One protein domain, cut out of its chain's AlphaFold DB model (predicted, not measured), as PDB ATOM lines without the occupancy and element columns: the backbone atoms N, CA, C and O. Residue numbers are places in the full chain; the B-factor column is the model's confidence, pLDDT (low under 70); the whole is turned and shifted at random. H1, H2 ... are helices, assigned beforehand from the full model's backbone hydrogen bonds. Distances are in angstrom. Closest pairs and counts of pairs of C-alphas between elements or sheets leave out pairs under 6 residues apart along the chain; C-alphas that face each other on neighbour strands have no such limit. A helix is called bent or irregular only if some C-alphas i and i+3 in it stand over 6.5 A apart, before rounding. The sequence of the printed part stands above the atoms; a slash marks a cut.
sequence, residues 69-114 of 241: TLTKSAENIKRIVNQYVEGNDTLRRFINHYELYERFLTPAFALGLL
ATOM      1  N   THR A  69     -36.648   4.650  17.980       64.56
ATOM      2  CA  THR A  69     -35.572   4.885  17.040       64.56
ATOM      3  C   THR A  69     -35.350   3.580  16.285       64.56
ATOM      4  O   THR A  69     -35.326   2.525  16.917       64.56
ATOM      5  N   LEU A  70     -35.194   3.631  14.961       64.25
ATOM      6  CA  LEU A  70     -34.932   2.461  14.112       64.25
ATOM      7  C   LEU A  70     -33.905   1.500  14.738       64.25
ATOM      8  O   LEU A  70     -34.012   0.290  14.599       64.25
ATOM      9  N   THR A  71     -32.955   2.048  15.496       72.75
ATOM     10  CA  THR A  71     -31.984   1.313  16.307       72.75
ATOM     11  C   THR A  71     -32.618   0.369  17.336       72.75
ATOM     12  O   THR A  71     -32.215  -0.782  17.393       72.75
ATOM     13  N   LYS A  72     -33.641   0.784  18.091       74.94
ATOM     14  CA  LYS A  72     -34.369  -0.066  19.051       74.94
ATOM     15  C   LYS A  72     -35.194  -1.151  18.359       74.94
ATOM     16  O   LYS A  72     -35.224  -2.281  18.834       74.94
ATOM     17  N   SER A  73     -35.829  -0.831  17.228       73.19
ATOM     18  CA  SER A  73     -36.556  -1.827  16.426       73.19
ATOM     19  C   SER A  73     -35.593  -2.852  15.814       73.19
ATOM     20  O   SER A  73     -35.789  -4.056  15.958       73.19
ATOM     21  N   ALA A  74     -34.475  -2.395  15.246       77.81
ATOM     22  CA  ALA A  74     -33.418  -3.255  14.728       77.81
ATOM     23  C   ALA A  74     -32.765  -4.101  15.834       77.81
ATOM     24  O   ALA A  74     -32.481  -5.275  15.612       77.81
ATOM     25  N   GLU A  75     -32.566  -3.553  17.035       81.88
ATOM     26  CA  GLU A  75     -32.084  -4.299  18.202       81.88
ATOM     27  C   GLU A  75     -33.091  -5.361  18.661       81.88
ATOM     28  O   GLU A  75     -32.689  -6.486  18.963       81.88
ATOM     29  N   ASN A  76     -34.391  -5.052  18.652       82.06
ATOM     30  CA  ASN A  76     -35.446  -6.018  18.953       82.06
ATOM     31  C   ASN A  76     -35.509  -7.131  17.902       82.06
ATOM     32  O   ASN A  76     -35.505  -8.305  18.269       82.06
ATOM     33  N   ILE A  77     -35.483  -6.795  16.610       82.25
ATOM     34  CA  ILE A  77     -35.455  -7.779  15.520       82.25
ATOM     35  C   ILE A  77     -34.194  -8.634  15.621       82.25
ATOM     36  O   ILE A  77     -34.280  -9.855  15.573       82.25
ATOM     37  N   LYS A  78     -33.026  -8.026  15.854       83.06
ATOM     38  CA  LYS A  78     -31.769  -8.750  16.069       83.06
ATOM     39  C   LYS A  78     -31.869  -9.704  17.257       83.06
ATOM     40  O   LYS A  78     -31.399 -10.831  17.161       83.06
ATOM     41  N   ARG A  79     -32.482  -9.285  18.369       84.06
ATOM     42  CA  ARG A  79     -32.668 -10.133  19.553       84.06
ATOM     43  C   ARG A  79     -33.586 -11.317  19.259       84.06
ATOM     44  O   ARG A  79     -33.252 -12.434  19.637       84.06
ATOM     45  N   ILE A  80     -34.695 -11.077  18.567       84.44
ATOM     46  CA  ILE A  80     -35.659 -12.106  18.168       84.44
ATOM     47  C   ILE A  80     -35.005 -13.093  17.193       84.44
ATOM     48  O   ILE A  80     -35.052 -14.301  17.406       84.44
ATOM     49  N   VAL A  81     -34.329 -12.591  16.159       83.12
ATOM     50  CA  VAL A  81     -33.617 -13.418  15.180       83.12
ATOM     51  C   VAL A  81     -32.526 -14.231  15.868       83.12
ATOM     52  O   VAL A  81     -32.495 -15.441  15.694       83.12
ATOM     53  N   ASN A  82     -31.696 -13.627  16.722       83.44
ATOM     54  CA  ASN A  82     -30.673 -14.362  17.470       83.44
ATOM     55  C   ASN A  82     -31.280 -15.456  18.363       83.44
ATOM     56  O   ASN A  82     -30.756 -16.565  18.386       83.44
ATOM     57  N   GLN A  83     -32.413 -15.190  19.018       87.12
ATOM     58  CA  GLN A  83     -33.124 -16.182  19.829       87.12
ATOM     59  C   GLN A  83     -33.588 -17.394  19.002       87.12
ATOM     60  O   GLN A  83     -33.495 -18.527  19.468       87.12
ATOM     61  N   TYR A  84     -34.066 -17.181  17.774       80.94
ATOM     62  CA  TYR A  84     -34.470 -18.278  16.886       80.94
ATOM     63  C   TYR A  84     -33.284 -18.975  16.205       80.94
ATOM     64  O   TYR A  84     -33.338 -20.171  15.926       80.94
ATOM     65  N   VAL A  85     -32.203 -18.241  15.955       81.56
ATOM     66  CA  VAL A  85     -30.993 -18.736  15.287       81.56
ATOM     67  C   VAL A  85     -30.141 -19.592  16.221       81.56
ATOM     68  O   VAL A  85     -29.521 -20.546  15.762       81.56
ATOM     69  N   GLU A  86     -30.146 -19.321  17.528       79.56
ATOM     70  CA  GLU A  86     -29.475 -20.164  18.529       79.56
ATOM     71  C   GLU A  86     -30.045 -21.590  18.593       79.56
ATOM     72  O   GLU A  86     -29.320 -22.521  18.934       79.56
ATOM     73  N   GLY A  87     -31.315 -21.782  18.215       79.06
ATOM     74  CA  GLY A  87     -31.957 -23.097  18.158       79.06
ATOM     75  C   GLY A  87     -31.793 -23.841  16.829       79.06
ATOM     76  O   GLY A  87     -32.192 -25.002  16.745       79.06
ATOM     77  N   ASN A  88     -31.248 -23.205  15.783       81.31
ATOM     78  CA  ASN A  88     -31.183 -23.797  14.448       81.31
ATOM     79  C   ASN A  88     -29.872 -23.467  13.715       81.31
ATOM     80  O   ASN A  88     -29.703 -22.398  13.119       81.31
ATOM     81  N   ASP A  89     -28.972 -24.452  13.671       79.25
ATOM     82  CA  ASP A  89     -27.676 -24.352  12.992       79.25
ATOM     83  C   ASP A  89     -27.792 -24.060  11.487       79.25
ATOM     84  O   ASP A  89     -26.891 -23.450  10.908       79.25
ATOM     85  N   THR A  90     -28.892 -24.456  10.836       80.56
ATOM     86  CA  THR A  90     -29.097 -24.187   9.401       80.56
ATOM     87  C   THR A  90     -29.382 -22.711   9.137       80.56
ATOM     88  O   THR A  90     -28.768 -22.125   8.247       80.56
ATOM     89  N   LEU A  91     -30.213 -22.076   9.969       81.69
ATOM     90  CA  LEU A  91     -30.470 -20.635   9.895       81.69
ATOM     91  C   LEU A  91     -29.219 -19.835  10.247       81.69
ATOM     92  O   LEU A  91     -28.936 -18.822   9.613       81.69
ATOM     93  N   ARG A  92     -28.415 -20.324  11.196       81.31
ATOM     94  CA  ARG A  92     -27.121 -19.721  11.528       81.31
ATOM     95  C   ARG A  92     -26.162 -19.734  10.341       81.31
ATOM     96  O   ARG A  92     -25.552 -18.714  10.033       81.31
ATOM     97  N   ARG A  93     -26.052 -20.871   9.645       81.06
ATOM     98  CA  ARG A  93     -25.250 -20.983   8.417       81.06
ATOM     99  C   ARG A  93     -25.793 -20.090   7.308       81.06
ATOM    100  O   ARG A  93     -24.996 -19.441   6.646       81.06
ATOM    101  N   PHE A  94     -27.111 -20.020   7.140       81.62
ATOM    102  CA  PHE A  94     -27.742 -19.157   6.146       81.62
ATOM    103  C   PHE A  94     -27.461 -17.671   6.402       81.62
ATOM    104  O   PHE A  94     -27.027 -16.978   5.493       81.62
ATOM    105  N   ILE A  95     -27.620 -17.196   7.642       83.38
ATOM    106  CA  ILE A  95     -27.351 -15.796   8.011       83.38
ATOM    107  C   ILE A  95     -25.872 -15.447   7.833       83.38
ATOM    108  O   ILE A  95     -25.556 -14.378   7.319       83.38
ATOM    109  N   ASN A  96     -24.960 -16.355   8.190       83.50
ATOM    110  CA  ASN A  96     -23.524 -16.145   7.981       83.50
ATOM    111  C   ASN A  96     -23.145 -16.015   6.496       83.50
ATOM    112  O   ASN A  96     -22.124 -15.414   6.184       83.50
ATOM    113  N   HIS A  97     -23.956 -16.572   5.595       83.50
ATOM    114  CA  HIS A  97     -23.762 -16.515   4.146       83.50
ATOM    115  C   HIS A  97     -24.873 -15.710   3.457       83.50
ATOM    116  O   HIS A  97     -25.137 -15.914   2.275       83.50
ATOM    117  N   TYR A  98     -25.541 -14.803   4.177       80.44
ATOM    118  CA  TYR A  98     -26.696 -14.076   3.652       80.44
ATOM    119  C   TYR A  98     -26.354 -13.297   2.376       80.44
ATOM    120  O   TYR A  98     -27.125 -13.314   1.422       80.44
ATOM    121  N   GLU A  99     -25.158 -12.709   2.318       76.19
ATOM    122  CA  GLU A  99     -24.651 -11.983   1.145       76.19
ATOM    123  C   GLU A  99     -24.523 -12.875  -0.104       76.19
ATOM    124  O   GLU A  99     -24.716 -12.410  -1.223       76.19
ATOM    125  N   LEU A 100     -24.267 -14.180   0.063       79.19
ATOM    126  CA  LEU A 100     -24.252 -15.128  -1.058       79.19
ATOM    127  C   LEU A 100     -25.667 -15.449  -1.548       79.19
ATOM    128  O   LEU A 100     -25.863 -15.729  -2.732       79.19
ATOM    129  N   TYR A 101     -26.654 -15.398  -0.648       72.81
ATOM    130  CA  TYR A 101     -28.043 -15.725  -0.957       72.81
ATOM    131  C   TYR A 101     -28.919 -14.521  -1.322       72.81
ATOM    132  O   TYR A 101     -30.038 -14.710  -1.797       72.81
ATOM    133  N   GLU A 102     -28.414 -13.295  -1.175       76.75
ATOM    134  CA  GLU A 102     -29.131 -12.044  -1.466       76.75
ATOM    135  C   GLU A 102     -29.749 -12.039  -2.876       76.75
ATOM    136  O   GLU A 102     -30.905 -11.653  -3.078       76.75
ATOM    137  N   ARG A 103     -29.009 -12.568  -3.855       69.31
ATOM    138  CA  ARG A 103     -29.459 -12.664  -5.250       69.31
ATOM    139  C   ARG A 103     -30.659 -13.594  -5.425       69.31
ATOM    140  O   ARG A 103     -31.543 -13.290  -6.219       69.31
ATOM    141  N   PHE A 104     -30.730 -14.677  -4.654       69.88
ATOM    142  CA  PHE A 104     -31.844 -15.632  -4.700       69.88
ATOM    143  C   PHE A 104     -33.075 -15.151  -3.922       69.88
ATOM    144  O   PHE A 104     -34.181 -15.634  -4.148       69.88
ATOM    145  N   LEU A 105     -32.903 -14.183  -3.018       75.44
ATOM    146  CA  LEU A 105     -33.997 -13.560  -2.265       75.44
ATOM    147  C   LEU A 105     -34.629 -12.376  -3.005       75.44
ATOM    148  O   LEU A 105     -35.665 -11.860  -2.585       75.44
ATOM    149  N   THR A 106     -34.024 -11.939  -4.109       74.69
ATOM    150  CA  THR A 106     -34.566 -10.848  -4.915       74.69
ATOM    151  C   THR A 106     -35.793 -11.350  -5.692       74.69
ATOM    152  O   THR A 106     -35.707 -12.390  -6.347       74.69
ATOM    153  N   PRO A 107     -36.921 -10.614  -5.713       70.75
ATOM    154  CA  PRO A 107     -38.124 -11.009  -6.457       70.75
ATOM    155  C   PRO A 107     -37.869 -11.309  -7.943       70.75
ATOM    156  O   PRO A 107     -38.569 -12.118  -8.540       70.75
ATOM    157  N   ALA A 108     -36.835 -10.701  -8.531       65.75
ATOM    158  CA  ALA A 108     -36.394 -10.956  -9.900       65.75
ATOM    159  C   ALA A 108     -35.923 -12.406 -10.142       65.75
ATOM    160  O   ALA A 108     -36.107 -12.914 -11.246       65.75
ATOM    161  N   PHE A 109     -35.367 -13.084  -9.128       70.06
ATOM    162  CA  PHE A 109     -34.995 -14.501  -9.207       70.06
ATOM    163  C   PHE A 109     -36.237 -15.397  -9.181       70.06
ATOM    164  O   PHE A 109     -36.399 -16.253 -10.043       70.06
ATOM    165  N   ALA A 110     -37.163 -15.144  -8.250       65.25
ATOM    166  CA  ALA A 110     -38.415 -15.898  -8.145       65.25
ATOM    167  C   ALA A 110     -39.312 -15.752  -9.390       65.25
ATOM    168  O   ALA A 110     -40.088 -16.650  -9.706       65.25
ATOM    169  N   LEU A 111     -39.196 -14.624 -10.097       69.38
ATOM    170  CA  LEU A 111     -39.917 -14.347 -11.340       69.38
ATOM    171  C   LEU A 111     -39.167 -14.813 -12.603       69.38
ATOM    172  O   LEU A 111     -39.686 -14.626 -13.700       69.38
ATOM    173  N   GLY A 112     -37.971 -15.402 -12.476       61.19
ATOM    174  CA  GLY A 112     -37.191 -15.905 -13.614       61.19
ATOM    175  C   GLY A 112     -36.698 -14.820 -14.582       61.19
ATOM    176  O   GLY A 112     -36.432 -15.119 -15.740       61.19
ATOM    177  N   LEU A 113     -36.604 -13.558 -14.137       61.62
ATOM    178  CA  LEU A 113     -36.098 -12.438 -14.949       61.62
ATOM    179  C   LEU A 113     -34.568 -12.306 -14.922       61.62
ATOM    180  O   LEU A 113     -34.011 -11.527 -15.693       61.62
ATOM    181  N   LEU A 114     -33.893 -13.015 -14.018       55.69
ATOM    182  CA  LEU A 114     -32.439 -13.134 -14.023       55.69
ATOM    183  C   LEU A 114     -32.046 -14.256 -14.987       55.69
ATOM    184  O   LEU A 114     -32.461 -15.397 -14.800       55.69
TER     185      LEU A 114
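AT A GLANCE: This is residues 69 to 114 of the 241 residues of an uncharacterized protein of Gymnopus luxurians FD-317 M1 (UniProt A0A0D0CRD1). Picture an open V with no packed core: the long helix H1 makes one limb, and the short helices H2, H3 and H4 follow one another as a stepped second limb. The chain turns the corner at residues 86 to 88 and leads away from H1, and the few close approaches are between helices that follow each other in the chain. The printed part has 46 residues with four named helices, in the order H1, H2, H3, H4, and no named strand; its class is all helix. The whole is loose, with a radius of gyration of the C-alphas of 13.6 A, and flat, spanning 36 by 29 by 14 A.

HOW THE PARTS SIT: Start with H1, residues 70 to 85, and go on to H2, residues 89 to 96. The two are close but not clearly touching; look at the C-alphas of Val 85 and Arg 92, their closest, 5.5 A apart. They run opposite ways at a steep tilt of 35.2 degrees, only just beyond shallow. Next comes H3, residues 98 to 105, which is close to H2 but not clearly touching, with the C-alphas of Phe 94 and Tyr 101 closest at 7.9 A. The lines of H2 and H3 are about perpendicular, at 87 degrees. H4, residues 107 to 110, is close to H3 but not clearly touching, and the closest C-alphas, of Arg 103 and Phe 109, are 7.0 A apart. H1 is apart from H3 and from H4, and H2 is apart from H4. In H1 and H2 every O i to N i+4 pair is within hydrogen-bond range, in H3 2 of 4 are, and H4 is too short for such a pair.

IN THESE COORDINATES: Find C-alpha 70 at (-34.932, 2.461, 14.112); from there H1 runs 21.6 A to C-alpha 85 at (-30.993, -18.736, 15.287), with y falling. H2 begins at C-alpha 89, at (-27.676, -24.352, 12.992), and measures 10.5 A to C-alpha 96. H3 measures 9.4 A from C-alpha 98 to C-alpha 105 and is irregular, with C-alphas 100 and 103 lying 7.1 A apart. H4 measures 5.2 A and ends at C-alpha 110, at (-38.415, -15.898, -8.145).

THE WHOLE: The C-alphas of Thr 69 and Gly 112 are the two farthest apart, at 37.1 A. The printed part has no cut, and its three links, H1 to H2, H2 to H3 and H3 to H4, are tight. Residues 69 to 80, 96 to 102 and 107 to 113 stand free. The mean pLDDT of the printed part is 76.3; look for values under 70 at residues 69 to 70, 103 to 104, 108 and 110 to 114.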